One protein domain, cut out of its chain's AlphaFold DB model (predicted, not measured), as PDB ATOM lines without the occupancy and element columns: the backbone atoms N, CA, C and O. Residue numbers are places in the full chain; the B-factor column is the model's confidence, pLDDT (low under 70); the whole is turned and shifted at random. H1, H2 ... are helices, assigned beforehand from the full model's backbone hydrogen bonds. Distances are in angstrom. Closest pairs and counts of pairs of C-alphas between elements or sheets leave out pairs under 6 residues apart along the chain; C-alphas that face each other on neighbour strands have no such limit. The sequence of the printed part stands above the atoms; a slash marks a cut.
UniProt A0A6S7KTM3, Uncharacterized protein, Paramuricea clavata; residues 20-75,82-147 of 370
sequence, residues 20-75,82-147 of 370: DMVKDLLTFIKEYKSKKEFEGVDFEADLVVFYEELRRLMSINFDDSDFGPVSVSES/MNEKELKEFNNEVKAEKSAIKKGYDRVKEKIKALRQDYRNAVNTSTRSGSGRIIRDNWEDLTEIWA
ATOM      1  N   ASP A  20     -13.940  22.795  35.276       90.62
ATOM      2  CA  ASP A  20     -14.145  24.241  35.354       90.62
ATOM      3  C   ASP A  20     -15.541  24.616  34.827       90.62
ATOM      4  O   ASP A  20     -16.298  25.257  35.544       90.62
ATOM      5  N   MET A  21     -15.981  24.024  33.704       91.88
ATOM      6  CA  MET A  21     -17.381  24.102  33.241       91.88
ATOM      7  C   MET A  21     -18.399  23.636  34.293       91.88
ATOM      8  O   MET A  21     -19.520  24.129  34.324       91.88
ATOM      9  N   VAL A  22     -18.046  22.657  35.135       93.06
ATOM     10  CA  VAL A  22     -18.940  22.185  36.206       93.06
ATOM     11  C   VAL A  22     -18.950  23.138  37.398       93.06
ATOM     12  O   VAL A  22     -19.999  23.293  38.014       93.06
ATOM     13  N   LYS A  23     -17.822  23.779  37.720       92.56
ATOM     14  CA  LYS A  23     -17.764  24.810  38.762       92.56
ATOM     15  C   LYS A  23     -18.579  26.030  38.367       92.56
ATOM     16  O   LYS A  23     -19.437  26.434  39.137       92.56
ATOM     17  N   ASP A  24     -18.374  26.545  37.160       93.38
ATOM     18  CA  ASP A  24     -19.084  27.731  36.678       93.38
ATOM     19  C   ASP A  24     -20.592  27.461  36.586       93.38
ATOM     20  O   ASP A  24     -21.389  28.260  37.071       93.38
ATOM     21  N   LEU A  25     -20.994  26.267  36.126       95.12
ATOM     22  CA  LEU A  25     -22.388  25.819  36.184       95.12
ATOM     23  C   LEU A  25     -22.962  25.830  37.615       95.12
ATOM     24  O   LEU A  25     -24.097  26.257  37.808       95.12
ATOM     25  N   LEU A  26     -22.208  25.370  38.621       94.94
ATOM     26  CA  LEU A  26     -22.647  25.409  40.022       94.94
ATOM     27  C   LEU A  26     -22.728  26.847  40.557       94.94
ATOM     28  O   LEU A  26     -23.690  27.166  41.255       94.94
ATOM     29  N   THR A  27     -21.791  27.723  40.188       95.19
ATOM     30  CA  THR A  27     -21.842  29.161  40.500       95.19
ATOM     31  C   THR A  27     -23.110  29.800  39.933       95.19
ATOM     32  O   THR A  27     -23.869  30.410  40.685       95.19
ATOM     33  N   PHE A  28     -23.427  29.569  38.656       94.81
ATOM     34  CA  PHE A  28     -24.649  30.089  38.032       94.81
ATOM     35  C   PHE A  28     -25.927  29.561  38.694       94.81
ATOM     36  O   PHE A  28     -26.893  30.307  38.845       94.81
ATOM     37  N   ILE A  29     -25.945  28.300  39.143       95.00
ATOM     38  CA  ILE A  29     -27.082  27.754  39.901       95.00
ATOM     39  C   ILE A  29     -27.249  28.487  41.243       95.00
ATOM     40  O   ILE A  29     -28.382  28.794  41.614       95.00
ATOM     41  N   LYS A  30     -26.162  28.818  41.958       93.69
ATOM     42  CA  LYS A  30     -26.234  29.619  43.197       93.69
ATOM     43  C   LYS A  30     -26.725  31.041  42.952       93.69
ATOM     44  O   LYS A  30     -27.543  31.537  43.725       93.69
ATOM     45  N   GLU A  31     -26.246  31.693  41.895       93.81
ATOM     46  CA  GLU A  31     -26.665  33.050  41.525       93.81
ATOM     47  C   GLU A  31     -28.148  33.080  41.139       93.81
ATOM     48  O   GLU A  31     -28.908  33.903  41.653       93.81
ATOM     49  N   TYR A  32     -28.596  32.123  40.319       93.88
ATOM     50  CA  TYR A  32     -30.004  31.970  39.955       93.88
ATOM     51  C   TYR A  32     -30.883  31.662  41.176       93.88
ATOM     52  O   TYR A  32     -31.934  32.279  41.350       93.88
ATOM     53  N   LYS A  33     -30.436  30.761  42.065       91.94
ATOM     54  CA  LYS A  33     -31.121  30.469  43.331       91.94
ATOM     55  C   LYS A  33     -31.253  31.721  44.197       91.94
ATOM     56  O   LYS A  33     -32.357  32.027  44.630       91.94
ATOM     57  N   SER A  34     -30.169  32.474  44.382       91.38
ATOM     58  CA  SER A  34     -30.162  33.728  45.154       91.38
ATOM     59  C   SER A  34     -31.123  34.771  44.571       91.38
ATOM     60  O   SER A  34     -31.853  35.432  45.309       91.38
ATOM     61  N   LYS A  35     -31.169  34.892  43.236       91.88
ATOM     62  CA  LYS A  35     -32.106  35.768  42.520       91.88
ATOM     63  C   LYS A  35     -33.564  35.361  42.770       91.88
ATOM     64  O   LYS A  35     -34.390  36.220  43.063       91.88
ATOM     65  N   LYS A  36     -33.876  34.064  42.703       90.44
ATOM     66  CA  LYS A  36     -35.234  33.541  42.928       90.44
ATOM     67  C   LYS A  36     -35.671  33.615  44.393       90.44
ATOM     68  O   LYS A  36     -36.803  34.004  44.662       90.44
ATOM     69  N   GLU A  37     -34.755  33.375  45.328       89.56
ATOM     70  CA  GLU A  37     -34.981  33.571  46.764       89.56
ATOM     71  C   GLU A  37     -35.309  35.040  47.090       89.56
ATOM     72  O   GLU A  37     -36.233  35.300  47.859       89.56
ATOM     73  N   PHE A  38     -34.647  36.006  46.437       88.56
ATOM     74  CA  PHE A  38     -34.997  37.430  46.537       88.56
ATOM     75  C   PHE A  38     -36.372  37.764  45.926       88.56
ATOM     76  O   PHE A  38     -37.106  38.584  46.474       88.56
ATOM     77  N   GLU A  39     -36.748  37.113  44.821       90.56
ATOM     78  CA  GLU A  39     -38.092  37.211  44.225       90.56
ATOM     79  C   GLU A  39     -39.181  36.519  45.080       90.56
ATOM     80  O   GLU A  39     -40.369  36.695  44.813       90.56
ATOM     81  N   GLY A  40     -38.807  35.750  46.112       88.19
ATOM     82  CA  GLY A  40     -39.732  34.970  46.943       88.19
ATOM     83  C   GLY A  40     -40.311  33.735  46.243       88.19
ATOM     84  O   GLY A  40     -41.335  33.207  46.677       88.19
ATOM     85  N   VAL A  41     -39.675  33.281  45.159       88.50
ATOM     86  CA  VAL A  41     -40.112  32.161  44.314       88.50
ATOM     87  C   VAL A  41     -39.130  30.998  44.471       88.50
ATOM     88  O   VAL A  41     -37.923  31.210  44.578       88.50
ATOM     89  N   ASP A  42     -39.619  29.755  44.469       87.25
ATOM     90  CA  ASP A  42     -38.725  28.593  44.426       87.25
ATOM     91  C   ASP A  42     -37.945  28.583  43.100       87.25
ATOM     92  O   ASP A  42     -38.511  28.736  42.015       87.25
ATOM     93  N   PHE A  43     -36.627  28.409  43.174       89.31
ATOM     94  CA  PHE A  43     -35.765  28.399  41.997       89.31
ATOM     95  C   PHE A  43     -35.986  27.169  41.105       89.31
ATOM     96  O   PHE A  43     -35.632  27.214  39.928       89.31
ATOM     97  N   GLU A  44     -36.602  26.106  41.633       88.69
ATOM     98  CA  GLU A  44     -37.019  24.932  40.854       88.69
ATOM     99  C   GLU A  44     -38.488  25.002  40.375       88.69
ATOM    100  O   GLU A  44     -38.955  24.054  39.749       88.69
ATOM    101  N   ALA A  45     -39.214  26.112  40.607       87.25
ATOM    102  CA  ALA A  45     -40.626  26.255  40.216       87.25
ATOM    103  C   ALA A  45     -40.868  26.230  38.695       87.25
ATOM    104  O   ALA A  45     -41.888  25.717  38.244       87.25
ATOM    105  N   ASP A  46     -39.936  26.778  37.910       91.56
ATOM    106  CA  ASP A  46     -39.941  26.699  36.447       91.56
ATOM    107  C   ASP A  46     -38.597  26.141  35.972       91.56
ATOM    108  O   ASP A  46     -37.602  26.856  35.814       91.56
ATOM    109  N   LEU A  47     -38.571  24.821  35.776       90.12
ATOM    110  CA  LEU A  47     -37.384  24.107  35.319       90.12
ATOM    111  C   LEU A  47     -37.001  24.458  33.874       90.12
ATOM    112  O   LEU A  47     -35.829  24.323  33.529       90.12
ATOM    113  N   VAL A  48     -37.941  24.908  33.033       91.31
ATOM    114  CA  VAL A  48     -37.644  25.276  31.641       91.31
ATOM    115  C   VAL A  48     -36.833  26.567  31.637       91.31
ATOM    116  O   VAL A  48     -35.688  26.561  31.185       91.31
ATOM    117  N   VAL A  49     -37.364  27.626  32.254       91.19
ATOM    118  CA  VAL A  49     -36.685  28.929  32.367       91.19
ATOM    119  C   VAL A  49     -35.357  28.805  33.123       91.19
ATOM    120  O   VAL A  49     -34.361  29.421  32.735       91.19
ATOM    121  N   PHE A  50     -35.295  27.953  34.153       93.62
ATOM    122  CA  PHE A  50     -34.054  27.641  34.868       93.62
ATOM    123  C   PHE A  50     -32.974  27.053  33.947       93.62
ATOM    124  O   PHE A  50     -31.847  27.554  33.911       93.62
ATOM    125  N   TYR A  51     -33.291  26.008  33.176       94.25
ATOM    126  CA  TYR A  51     -32.317  25.383  32.277       94.25
ATOM    127  C   TYR A  51     -31.953  26.277  31.078       94.25
ATOM    128  O   TYR A  51     -30.806  26.234  30.624       94.25
ATOM    129  N   GLU A  52     -32.877  27.106  30.582       92.56
ATOM    130  CA  GLU A  52     -32.609  28.075  29.512       92.56
ATOM    131  C   GLU A  52     -31.630  29.172  29.940       92.56
ATOM    132  O   GLU A  52     -30.652  29.421  29.224       92.56
ATOM    133  N   GLU A  53     -31.845  29.790  31.106       92.50
ATOM    134  CA  GLU A  53     -30.971  30.844  31.634       92.50
ATOM    135  C   GLU A  53     -29.583  30.279  31.984       92.50
ATOM    136  O   GLU A  53     -28.566  30.867  31.622       92.50
ATOM    137  N   LEU A  54     -29.501  29.082  32.581       93.56
ATOM    138  CA  LEU A  54     -28.207  28.427  32.816       93.56
ATOM    139  C   LEU A  54     -27.473  28.094  31.513       93.56
ATOM    140  O   LEU A  54     -26.264  28.304  31.422       93.56
ATOM    141  N   ARG A  55     -28.177  27.618  30.478       93.69
ATOM    142  CA  ARG A  55     -27.581  27.418  29.148       93.69
ATOM    143  C   ARG A  55     -27.098  28.740  28.549       93.69
ATOM    144  O   ARG A  55     -26.034  28.765  27.937       93.69
ATOM    145  N   ARG A  56     -27.838  29.832  28.745       91.06
ATOM    146  CA  ARG A  56     -27.447  31.171  28.292       91.06
ATOM    147  C   ARG A  56     -26.164  31.645  28.978       91.06
ATOM    148  O   ARG A  56     -25.248  32.071  28.285       91.06
ATOM    149  N   LEU A  57     -26.063  31.511  30.300       91.06
ATOM    150  CA  LEU A  57     -24.855  31.855  31.062       91.06
ATOM    151  C   LEU A  57     -23.650  30.995  30.639       91.06
ATOM    152  O   LEU A  57     -22.563  31.520  30.405       91.06
ATOM    153  N   MET A  58     -23.855  29.692  30.421       90.50
ATOM    154  CA  MET A  58     -22.818  28.801  29.881       90.50
ATOM    155  C   MET A  58     -22.378  29.180  28.453       90.50
ATOM    156  O   MET A  58     -21.205  29.032  28.135       90.50
ATOM    157  N   SER A  59     -23.280  29.689  27.605       89.12
ATOM    158  CA  SER A  59     -22.961  30.207  26.259       89.12
ATOM    159  C   SER A  59     -22.198  31.539  26.286       89.12
ATOM    160  O   SER A  59     -21.439  31.813  25.366       89.12
ATOM    161  N   ILE A  60     -22.358  32.356  27.331       86.56
ATOM    162  CA  ILE A  60     -21.605  33.611  27.489       86.56
ATOM    163  C   ILE A  60     -20.173  33.338  27.982       86.56
ATOM    164  O   ILE A  60     -19.236  34.012  27.559       86.56
ATOM    165  N   ASN A  61     -19.993  32.349  28.864       84.88
ATOM    166  CA  ASN A  61     -18.695  32.053  29.483       84.88
ATOM    167  C   ASN A  61     -17.838  31.018  28.728       84.88
ATOM    168  O   ASN A  61     -16.647  30.900  29.021       84.88
ATOM    169  N   PHE A  62     -18.407  30.274  27.777       83.69
ATOM    170  CA  PHE A  62     -17.703  29.268  26.974       83.69
ATOM    171  C   PHE A  62     -18.077  29.396  25.494       83.69
ATOM    172  O   PHE A  62     -19.250  29.575  25.183       83.69
ATOM    173  N   ASP A  63     -17.090  29.238  24.602       71.75
ATOM    174  CA  ASP A  63     -17.234  29.403  23.145       71.75
ATOM    175  C   ASP A  63     -18.528  28.775  22.569       71.75
ATOM    176  O   ASP A  63     -18.851  27.610  22.840       71.75
ATOM    177  N   ASP A  64     -19.215  29.520  21.689       60.12
ATOM    178  CA  ASP A  64     -20.570  29.245  21.158       60.12
ATOM    179  C   ASP A  64     -20.805  27.812  20.632       60.12
ATOM    180  O   ASP A  64     -21.933  27.307  20.617       60.12
ATOM    181  N   SER A  65     -19.738  27.125  20.214       67.38
ATOM    182  CA  SER A  65     -19.766  25.751  19.695       67.38
ATOM    183  C   SER A  65     -20.363  24.723  20.671       67.38
ATOM    184  O   SER A  65     -20.841  23.670  20.229       67.38
ATOM    185  N   ASP A  66     -20.316  24.972  21.984       79.94
ATOM    186  CA  ASP A  66     -20.662  23.963  22.992       79.94
ATOM    187  C   ASP A  66     -22.048  24.134  23.634       79.94
ATOM    188  O   ASP A  66     -22.651  23.131  24.040       79.94
ATOM    189  N   PHE A  67     -22.600  25.348  23.666       84.81
ATOM    190  CA  PHE A  67     -23.922  25.627  24.254       84.81
ATOM    191  C   PHE A  67     -24.914  26.291  23.279       84.81
ATOM    192  O   PHE A  67     -26.061  26.566  23.649       84.81
ATOM    193  N   GLY A  68     -24.496  26.461  22.016       80.69
ATOM    194  CA  GLY A  68     -25.213  27.228  21.002       80.69
ATOM    195  C   GLY A  68     -25.112  28.734  21.260       80.69
ATOM    196  O   GLY A  68     -24.737  29.126  22.365       80.69
ATOM    197  N   PRO A  69     -25.471  29.575  20.277       80.50
ATOM    198  CA  PRO A  69     -25.443  31.024  20.444       80.50
ATOM    199  C   PRO A  69     -26.405  31.489  21.548       80.50
ATOM    200  O   PRO A  69     -27.366  30.797  21.908       80.50
ATOM    201  N   VAL A  70     -26.162  32.683  22.092       77.12
ATOM    202  CA  VAL A  70     -26.968  33.275  23.178       77.12
ATOM    203  C   VAL A  70     -28.450  33.371  22.791       77.12
ATOM    204  O   VAL A  70     -29.310  33.041  23.609       77.12
ATOM    205  N   SER A  71     -28.733  33.739  21.542       70.19
ATOM    206  CA  SER A  71     -30.054  33.787  20.909       70.19
ATOM    207  C   SER A  71     -29.958  33.306  19.456       70.19
ATOM    208  O   SER A  71     -28.863  33.128  18.929       70.19
ATOM    209  N   VAL A  72     -31.103  33.085  18.809       70.44
ATOM    210  CA  VAL A  72     -31.174  32.863  17.354       70.44
ATOM    211  C   VAL A  72     -30.944  34.199  16.644       70.44
ATOM    212  O   VAL A  72     -31.395  35.230  17.142       70.44
ATOM    213  N   SER A  73     -30.259  34.186  15.504       64.50
ATOM    214  CA  SER A  73     -30.077  35.357  14.649       64.50
ATOM    215  C   SER A  73     -31.420  35.809  14.061       64.50
ATOM    216  O   SER A  73     -32.106  35.054  13.366       64.50
ATOM    217  N   GLU A  74     -31.821  37.045  14.361       57.97
ATOM    218  CA  GLU A  74     -32.987  37.687  13.749       57.97
ATOM    219  C   GLU A  74     -32.593  38.264  12.383       57.97
ATOM    220  O   GLU A  74     -31.542  38.894  12.247       57.97
ATOM    221  N   SER A  75     -33.421  38.044  11.354       50.44
ATOM    222  CA  SER A  75     -33.084  38.453   9.984       50.44
ATOM    223  C   SER A  75     -32.945  39.979   9.886       50.44
ATOM    224  O   SER A  75     -33.927  40.683  10.137       50.44
ATOM    225  N   MET A  82     -34.682  39.390  -0.480       51.97
ATOM    226  CA  MET A  82     -33.625  38.372  -0.624       51.97
ATOM    227  C   MET A  82     -33.823  37.446  -1.834       51.97
ATOM    228  O   MET A  82     -34.941  37.082  -2.203       51.97
ATOM    229  N   ASN A  83     -32.715  36.980  -2.415       73.12
ATOM    230  CA  ASN A  83     -32.722  35.944  -3.446       73.12
ATOM    231  C   ASN A  83     -33.137  34.583  -2.843       73.12
ATOM    232  O   ASN A  83     -32.784  34.261  -1.709       73.12
ATOM    233  N   GLU A  84     -33.814  33.725  -3.614       77.44
ATOM    234  CA  GLU A  84     -34.311  32.410  -3.157       77.44
ATOM    235  C   GLU A  84     -33.199  31.523  -2.554       77.44
ATOM    236  O   GLU A  84     -33.443  30.706  -1.663       77.44
ATOM    237  N   LYS A  85     -31.956  31.691  -3.025       77.38
ATOM    238  CA  LYS A  85     -30.773  31.005  -2.484       77.38
ATOM    239  C   LYS A  85     -30.373  31.523  -1.103       77.38
ATOM    240  O   LYS A  85     -30.180  30.722  -0.197       77.38
ATOM    241  N   GLU A  86     -30.317  32.840  -0.940       74.88
ATOM    242  CA  GLU A  86     -29.941  33.505   0.313       74.88
ATOM    243  C   GLU A  86     -30.985  33.210   1.402       74.88
ATOM    244  O   GLU A  86     -30.631  32.891   2.534       74.88
ATOM    245  N   LEU A  87     -32.275  33.193   1.042       75.88
ATOM    246  CA  LEU A  87     -33.359  32.811   1.950       75.88
ATOM    247  C   LEU A  87     -33.233  31.351   2.427       75.88
ATOM    248  O   LEU A  87     -33.534  31.044   3.583       75.88
ATOM    249  N   LYS A  88     -32.785  30.436   1.559       82.06
ATOM    250  CA  LYS A  88     -32.529  29.030   1.924       82.06
ATOM    251  C   LYS A  88     -31.298  28.884   2.813       82.06
ATOM    252  O   LYS A  88     -31.323  28.068   3.732       82.06
ATOM    253  N   GLU A  89     -30.248  29.662   2.567       80.56
ATOM    254  CA  GLU A  89     -29.041  29.690   3.397       80.56
ATOM    255  C   GLU A  89     -29.350  30.229   4.801       80.56
ATOM    256  O   GLU A  89     -29.107  29.514   5.773       80.56
ATOM    257  N   PHE A  90     -30.036  31.373   4.910       79.62
ATOM    258  CA  PHE A  90     -30.501  31.929   6.187       79.62
ATOM    259  C   PHE A  90     -31.397  30.948   6.963       79.62
ATOM    260  O   PHE A  90     -31.168  30.672   8.139       79.62
ATOM    261  N   ASN A  91     -32.374  30.316   6.302       82.06
ATOM    262  CA  ASN A  91     -33.218  29.301   6.945       82.06
ATOM    263  C   ASN A  91     -32.435  28.071   7.434       82.06
ATOM    264  O   ASN A  91     -32.835  27.436   8.413       82.06
ATOM    265  N   ASN A  92     -31.345  27.696   6.761       85.12
ATOM    266  CA  ASN A  92     -30.484  26.596   7.193       85.12
ATOM    267  C   ASN A  92     -29.601  26.999   8.382       85.12
ATOM    268  O   ASN A  92     -29.420  26.188   9.291       85.12
ATOM    269  N   GLU A  93     -29.108  28.238   8.408       83.88
ATOM    270  CA  GLU A  93     -28.359  28.822   9.526       83.88
ATOM    271  C   GLU A  93     -29.233  28.917  10.785       83.88
ATOM    272  O   GLU A  93     -28.925  28.279  11.791       83.88
ATOM    273  N   VAL A  94     -30.413  29.535  10.682       83.06
ATOM    274  CA  VAL A  94     -31.429  29.603  11.750       83.06
ATOM    275  C   VAL A  94     -31.788  28.210  12.290       83.06
ATOM    276  O   VAL A  94     -31.910  28.014  13.501       83.06
ATOM    277  N   LYS A  95     -31.916  27.190  11.424       86.38
ATOM    278  CA  LYS A  95     -32.129  25.788  11.847       86.38
ATOM    279  C   LYS A  95     -30.905  25.188  12.550       86.38
ATOM    280  O   LYS A  95     -31.074  24.404  13.490       86.38
ATOM    281  N   ALA A  96     -29.690  25.523  12.119       85.62
ATOM    282  CA  ALA A  96     -28.451  25.054  12.732       85.62
ATOM    283  C   ALA A  96     -28.245  25.658  14.131       85.62
ATOM    284  O   ALA A  96     -27.996  24.902  15.075       85.62
ATOM    285  N   GLU A  97     -28.443  26.968  14.290       86.12
ATOM    286  CA  GLU A  97     -28.415  27.680  15.575       86.12
ATOM    287  C   GLU A  97     -29.435  27.101  16.555       86.12
ATOM    288  O   GLU A  97     -29.088  26.688  17.662       86.12
ATOM    289  N   LYS A  98     -30.690  26.962  16.118       87.25
ATOM    290  CA  LYS A  98     -31.775  26.364  16.908       87.25
ATOM    291  C   LYS A  98     -31.465  24.918  17.320       87.25
ATOM    292  O   LYS A  98     -31.737  24.515  18.452       87.25
ATOM    293  N   SER A  99     -30.812  24.144  16.450       86.69
ATOM    294  CA  SER A  99     -30.297  22.810  16.790       86.69
ATOM    295  C   SER A  99     -29.137  22.853  17.798       86.69
ATOM    296  O   SER A  99     -29.011  21.938  18.614       86.69
ATOM    297  N   ALA A 100     -28.282  23.877  17.754       87.81
ATOM    298  CA  ALA A 100     -27.173  24.062  18.689       87.81
ATOM    299  C   ALA A 100     -27.664  24.479  20.086       87.81
ATOM    300  O   ALA A 100     -27.280  23.837  21.063       87.81
ATOM    301  N   ILE A 101     -28.586  25.447  20.171       89.50
ATOM    302  CA  ILE A 101     -29.239  25.877  21.421       89.50
ATOM    303  C   ILE A 101     -29.896  24.680  22.115       89.50
ATOM    304  O   ILE A 101     -29.628  24.432  23.291       89.50
ATOM    305  N   LYS A 102     -30.676  23.869  21.379       91.75
ATOM    306  CA  LYS A 102     -31.304  22.659  21.933       91.75
ATOM    307  C   LYS A 102     -30.275  21.663  22.483       91.75
ATOM    308  O   LYS A 102     -30.437  21.167  23.593       91.75
ATOM    309  N   LYS A 103     -29.178  21.411  21.757       91.06
ATOM    310  CA  LYS A 103     -28.088  20.537  22.242       91.06
ATOM    311  C   LYS A 103     -27.414  21.096  23.496       91.06
ATOM    312  O   LYS A 103     -27.057  20.313  24.372       91.06
ATOM    313  N   GLY A 104     -27.226  22.414  23.583       91.88
ATOM    314  CA  GLY A 104     -26.713  23.085  24.778       91.88
ATOM    315  C   GLY A 104     -27.642  22.901  25.978       91.88
ATOM    316  O   GLY A 104     -27.190  22.504  27.050       91.88
ATOM    317  N   TYR A 105     -28.943  23.119  25.774       93.06
ATOM    318  CA  TYR A 105     -29.981  22.946  26.789       93.06
ATOM    319  C   TYR A 105     -30.013  21.507  27.321       93.06
ATOM    320  O   TYR A 105     -29.881  21.293  28.526       93.06
ATOM    321  N   ASP A 106     -30.067  20.512  26.427       93.69
ATOM    322  CA  ASP A 106     -30.063  19.092  26.798       93.69
ATOM    323  C   ASP A 106     -28.790  18.714  27.584       93.69
ATOM    324  O   ASP A 106     -28.859  17.989  28.579       93.69
ATOM    325  N   ARG A 107     -27.615  19.245  27.198       93.25
ATOM    326  CA  ARG A 107     -26.348  19.037  27.928       93.25
ATOM    327  C   ARG A 107     -26.418  19.574  29.356       93.25
ATOM    328  O   ARG A 107     -25.970  18.881  30.271       93.25
ATOM    329  N   VAL A 108     -26.940  20.788  29.543       94.56
ATOM    330  CA  VAL A 108     -27.072  21.447  30.853       94.56
ATOM    331  C   VAL A 108     -28.090  20.708  31.725       94.56
ATOM    332  O   VAL A 108     -27.738  20.279  32.825       94.56
ATOM    333  N   LYS A 109     -29.299  20.451  31.206       95.19
ATOM    334  CA  LYS A 109     -30.376  19.694  31.870       95.19
ATOM    335  C   LYS A 109     -29.883  18.344  32.396       95.19
ATOM    336  O   LYS A 109     -29.971  18.075  33.596       95.19
ATOM    337  N   GLU A 110     -29.289  17.519  31.534       95.31
ATOM    338  CA  GLU A 110     -28.796  16.192  31.926       95.31
ATOM    339  C   GLU A 110     -27.619  16.267  32.908       95.31
ATOM    340  O   GLU A 110     -27.505  15.435  33.815       95.31
ATOM    341  N   LYS A 111     -26.756  17.287  32.799       94.19
ATOM    342  CA  LYS A 111     -25.649  17.465  33.746       94.19
ATOM    343  C   LYS A 111     -26.136  17.834  35.145       94.19
ATOM    344  O   LYS A 111     -25.609  17.291  36.118       94.19
ATOM    345  N   ILE A 112     -27.131  18.713  35.250       94.50
ATOM    346  CA  ILE A 112     -27.727  19.120  36.527       94.50
ATOM    347  C   ILE A 112     -28.447  17.937  37.173       94.50
ATOM    348  O   ILE A 112     -28.204  17.651  38.346       94.50
ATOM    349  N   LYS A 113     -29.249  17.187  36.401       94.50
ATOM    350  CA  LYS A 113     -29.897  15.951  36.872       94.50
ATOM    351  C   LYS A 113     -28.882  14.953  37.438       94.50
ATOM    352  O   LYS A 113     -29.066  14.464  38.551       94.50
ATOM    353  N   ALA A 114     -27.783  14.705  36.720       92.31
ATOM    354  CA  ALA A 114     -26.716  13.822  37.189       92.31
ATOM    355  C   ALA A 114     -26.058  14.330  38.487       92.31
ATOM    356  O   ALA A 114     -25.916  13.563  39.436       92.31
ATOM    357  N   LEU A 115     -25.713  15.622  38.571       93.00
ATOM    358  CA  LEU A 115     -25.114  16.218  39.776       93.00
ATOM    359  C   LEU A 115     -26.040  16.117  40.997       93.00
ATOM    360  O   LEU A 115     -25.584  15.728  42.073       93.00
ATOM    361  N   ARG A 116     -27.336  16.409  40.828       91.56
ATOM    362  CA  ARG A 116     -28.345  16.305  41.892       91.56
ATOM    363  C   ARG A 116     -28.526  14.860  42.359       91.56
ATOM    364  O   ARG A 116     -28.584  14.609  43.563       91.56
ATOM    365  N   GLN A 117     -28.573  13.903  41.429       90.75
ATOM    366  CA  GLN A 117     -28.699  12.482  41.755       90.75
ATOM    367  C   GLN A 117     -27.452  11.943  42.467       90.75
ATOM    368  O   GLN A 117     -27.581  11.268  43.488       90.75
ATOM    369  N   ASP A 118     -26.252  12.260  41.977       90.06
ATOM    370  CA  ASP A 118     -24.995  11.824  42.591       90.06
ATOM    371  C   ASP A 118     -24.798  12.452  43.984       90.06
ATOM    372  O   ASP A 118     -24.364  11.764  44.911       90.06
ATOM    373  N   TYR A 119     -25.192  13.719  44.173       90.69
ATOM    374  CA  TYR A 119     -25.243  14.365  45.489       90.69
ATOM    375  C   TYR A 119     -26.232  13.663  46.433       90.69
ATOM    376  O   TYR A 119     -25.856  13.269  47.537       90.69
ATOM    377  N   ARG A 120     -27.473  13.412  45.990       89.00
ATOM    378  CA  ARG A 120     -28.486  12.692  46.784       89.00
ATOM    379  C   ARG A 120     -28.013  11.286  47.170       89.00
ATOM    380  O   ARG A 120     -28.194  10.871  48.313       89.00
ATOM    381  N   ASN A 121     -27.358  10.574  46.255       88.06
ATOM    382  CA  ASN A 121     -26.747   9.270  46.520       88.06
ATOM    383  C   ASN A 121     -25.646   9.366  47.591       88.06
ATOM    384  O   ASN A 121     -25.587   8.528  48.492       88.06
ATOM    385  N   ALA A 122     -24.799  10.397  47.535       87.19
ATOM    386  CA  ALA A 122     -23.742  10.646  48.514       87.19
ATOM    387  C   ALA A 122     -24.287  10.931  49.924       87.19
ATOM    388  O   ALA A 122     -23.772  10.397  50.908       87.19
ATOM    389  N   VAL A 123     -25.348  11.743  50.009       86.88
ATOM    390  CA  VAL A 123     -26.058  12.063  51.256       86.88
ATOM    391  C   VAL A 123     -26.718  10.806  51.831       86.88
ATOM    392  O   VAL A 123     -26.467  10.463  52.983       86.88
ATOM    393  N   ASN A 124     -27.479  10.064  51.020       84.25
ATOM    394  CA  ASN A 124     -28.181   8.848  51.448       84.25
ATOM    395  C   ASN A 124     -27.232   7.728  51.907       84.25
ATOM    396  O   ASN A 124     -27.549   6.989  52.833       84.25
ATOM    397  N   THR A 125     -26.067   7.592  51.267       81.25
ATOM    398  CA  THR A 125     -25.031   6.622  51.670       81.25
ATOM    399  C   THR A 125     -24.143   7.136  52.807       81.25
ATOM    400  O   THR A 125     -23.231   6.430  53.239       81.25
ATOM    401  N   SER A 126     -24.372   8.359  53.303       71.38
ATOM    402  CA  SER A 126     -23.563   9.048  54.323       71.38
ATOM    403  C   SER A 126     -22.051   9.104  54.022       71.38
ATOM    404  O   SER A 126     -21.235   9.316  54.916       71.38
ATOM    405  N   THR A 127     -21.655   8.924  52.754       71.25
ATOM    406  CA  THR A 127     -20.264   8.650  52.361       71.25
ATOM    407  C   THR A 127     -19.783   9.621  51.281       71.25
ATOM    408  O   THR A 127     -19.805   9.317  50.087       71.25
ATOM    409  N   ARG A 128     -19.222  10.765  51.704       66.44
ATOM    410  CA  ARG A 128     -18.615  11.794  50.820       66.44
ATOM    411  C   ARG A 128     -17.463  11.267  49.932       66.44
ATOM    412  O   ARG A 128     -17.063  11.929  48.981       66.44
ATOM    413  N   SER A 129     -16.911  10.088  50.231       60.66
ATOM    414  CA  SER A 129     -15.815   9.476  49.460       60.66
ATOM    415  C   SER A 129     -16.286   8.643  48.253       60.66
ATOM    416  O   SER A 129     -15.558   8.524  47.268       60.66
ATOM    417  N   GLY A 130     -17.497   8.072  48.308       59.47
ATOM    418  CA  GLY A 130     -17.990   7.094  47.324       59.47
ATOM    419  C   GLY A 130     -18.633   7.703  46.075       59.47
ATOM    420  O   GLY A 130     -18.685   7.059  45.032       59.47
ATOM    421  N   SER A 131     -19.072   8.959  46.146       67.31
ATOM    422  CA  SER A 131     -19.829   9.667  45.101       67.31
ATOM    423  C   SER A 131     -18.979  10.273  43.977       67.31
ATOM    424  O   SER A 131     -19.408  11.183  43.269       67.31
ATOM    425  N   GLY A 132     -17.743   9.800  43.815       80.00
ATOM    426  CA  GLY A 132     -16.821  10.284  42.794       80.00
ATOM    427  C   GLY A 132     -16.216  11.665  43.080       80.00
ATOM    428  O   GLY A 132     -16.580  12.387  44.011       80.00
ATOM    429  N   ARG A 133     -15.228  12.033  42.256       85.62
ATOM    430  CA  ARG A 133     -14.408  13.234  42.471       85.62
ATOM    431  C   ARG A 133     -15.216  14.535  42.413       85.62
ATOM    432  O   ARG A 133     -15.032  15.388  43.268       85.62
ATOM    433  N   ILE A 134     -16.107  14.677  41.431       85.75
ATOM    434  CA  ILE A 134     -16.831  15.934  41.176       85.75
ATOM    435  C   ILE A 134     -17.724  16.325  42.366       85.75
ATOM    436  O   ILE A 134     -17.756  17.492  42.737       85.75
ATOM    437  N   ILE A 135     -18.397  15.359  42.997       86.62
ATOM    438  CA  ILE A 135     -19.275  15.618  44.149       86.62
ATOM    439  C   ILE A 135     -18.478  15.922  45.417       86.62
ATOM    440  O   ILE A 135     -18.860  16.783  46.201       86.62
ATOM    441  N   ARG A 136     -17.350  15.236  45.628       85.25
ATOM    442  CA  ARG A 136     -16.491  15.475  46.794       85.25
ATOM    443  C   ARG A 136     -15.810  16.843  46.738       85.25
ATOM    444  O   ARG A 136     -15.726  17.509  47.775       85.25
ATOM    445  N   ASP A 137     -15.306  17.205  45.559       89.56
ATOM    446  CA  ASP A 137     -14.521  18.416  45.326       89.56
ATOM    447  C   ASP A 137     -15.418  19.682  45.331       89.56
ATOM    448  O   ASP A 137     -14.949  20.717  45.785       89.56
ATOM    449  N   ASN A 138     -16.705  19.594  44.941       89.44
ATOM    450  CA  ASN A 138     -17.686  20.704  44.989       89.44
ATOM    451  C   ASN A 138     -18.803  20.486  46.045       89.44
ATOM    452  O   ASN A 138     -19.944  20.915  45.876       89.44
ATOM    453  N   TRP A 139     -18.515  19.744  47.121       88.75
ATOM    454  CA  TRP A 139     -19.524  19.316  48.111       88.75
ATOM    455  C   TRP A 139     -20.269  20.473  48.781       88.75
ATOM    456  O   TRP A 139     -21.462  20.370  49.065       88.75
ATOM    457  N   GLU A 140     -19.543  21.548  49.078       90.81
ATOM    458  CA  GLU A 140     -20.067  22.729  49.761       90.81
ATOM    459  C   GLU A 140     -21.066  23.459  48.863       90.81
ATOM    460  O   GLU A 140     -22.176  23.731  49.307       90.81
ATOM    461  N   ASP A 141     -20.749  23.614  47.575       91.62
ATOM    462  CA  ASP A 141     -21.642  24.213  46.579       91.62
ATOM    463  C   ASP A 141     -22.934  23.411  46.409       91.62
ATOM    464  O   ASP A 141     -24.032  23.959  46.453       91.62
ATOM    465  N   LEU A 142     -22.809  22.087  46.274       92.00
ATOM    466  CA  LEU A 142     -23.947  21.173  46.145       92.00
ATOM    467  C   LEU A 142     -24.835  21.181  47.399       92.00
ATOM    468  O   LEU A 142     -26.055  21.055  47.296       92.00
ATOM    469  N   THR A 143     -24.226  21.358  48.573       90.00
ATOM    470  CA  THR A 143     -24.936  21.496  49.848       90.00
ATOM    471  C   THR A 143     -25.630  22.852  49.944       90.00
ATOM    472  O   THR A 143     -26.790  22.903  50.321       90.00
ATOM    473  N   GLU A 144     -24.993  23.948  49.545       91.50
ATOM    474  CA  GLU A 144     -25.617  25.276  49.527       91.50
ATOM    475  C   GLU A 144     -26.812  25.353  48.560       91.50
ATOM    476  O   GLU A 144     -27.830  25.976  48.867       91.50
ATOM    477  N   ILE A 145     -26.731  24.671  47.413       92.12
ATOM    478  CA  ILE A 145     -27.817  24.598  46.429       92.12
ATOM    479  C   ILE A 145     -28.949  23.683  46.926       92.12
ATOM    480  O   ILE A 145     -30.090  24.140  47.025       92.12
ATOM    481  N   TRP A 146     -28.656  22.416  47.251       91.19
ATOM    482  CA  TRP A 146     -29.670  21.364  47.437       91.19
ATOM    483  C   TRP A 146     -29.841  20.822  48.861       91.19
ATOM    484  O   TRP A 146     -30.771  20.045  49.087       91.19
ATOM    485  N   ALA A 147     -29.035  21.230  49.847       83.94
ATOM    486  CA  ALA A 147     -29.470  21.090  51.235       83.94
ATOM    487  C   ALA A 147     -30.524  22.171  51.495       83.94
ATOM    488  O   ALA A 147     -30.212  23.352  51.649       83.94
TER     489      ALA A 147
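What this domain is: This is residues 20 to 75 and 82 to 147 of the 370 residues of an uncharacterized protein of Paramuricea clavata (UniProt A0A6S7KTM3). One very long helix, H3, makes the length of the model, and four shorter helices gather along one side of it, toward its C-terminal end. H2 crosses H3 at residues 104 to 109, H4 and H5 meet it at residues 115 to 122, and H1 packs on H2 and H5; residues 84 to 103 of H3 touch no other named helix. The printed part has 122 residues with five named helices, in the order H1, H2, H3, H4, H5, and no named strand; its class is all helix. The whole is loose, with a radius of gyration of the C-alphas of 17.8 A, and elongated, spanning 64 by 33 by 20 A.

How they stand to each other: H3, residues 84 to 124, is the hub, touching three other helices. H2, residues 47 to 61, touches it with residues 51 to 55 alone; the closest C-alphas are those of Arg 55 and Tyr 105, 5.6 A apart, and the lines stand about perpendicular at 72 degrees, only just past steep. H4, residues 132 to 137, touches H3 about perpendicular at 86 degrees, the closest C-alphas being those of Tyr 119 and Ile 135, 6.2 A apart. H5, residues 139 to 146, and H3 only just touch, with 3 pairs of C-alphas within 8 A; the closest are those of Tyr 119 and Leu 142, 7.0 A apart. H1, residues 20 to 39, touches H2 at a steep tilt of 50 degrees, opposite ways, with the C-alphas of Phe 28 and Leu 54 closest at 6.5 A. With residues 26 to 33 alone H1 touches H5, the same way at 36 degrees, only just a steep tilt; the closest C-alphas, of Lys 30 and Ile 145, are 6.2 A apart. H1 and H3 are near each other, while H2 is apart from H4 and H5. In H1, H2, H3, H4 and H5 every O i to N i+4 pair is within hydrogen-bond range.

Where its parts are: H3 measures 59.8 A from C-alpha 84 at (-34.311, 32.410, -3.157) to C-alpha 124 at (-28.181, 8.848, 51.448). H1 measures 28.6 A and begins at C-alpha 20, (-14.145, 24.241, 35.354). H2 measures 21.1 A, H5 10.4 A and H4 8.8 A.

The domain as a whole: The C-alphas of Asn 83 and Ser 126 are the two farthest apart, at 64.4 A. Residues 76 to 81 are not printed, and C-alphas 75 and 82 are 10.6 A apart across this cut. Before it, residues 62 to 75 hold no named element. The link from H4 to H5 is tight. Mean pLDDT of the printed part is 85.7; residues 64 to 65, 73 to 75, 82 and 128 to 131 are under 70.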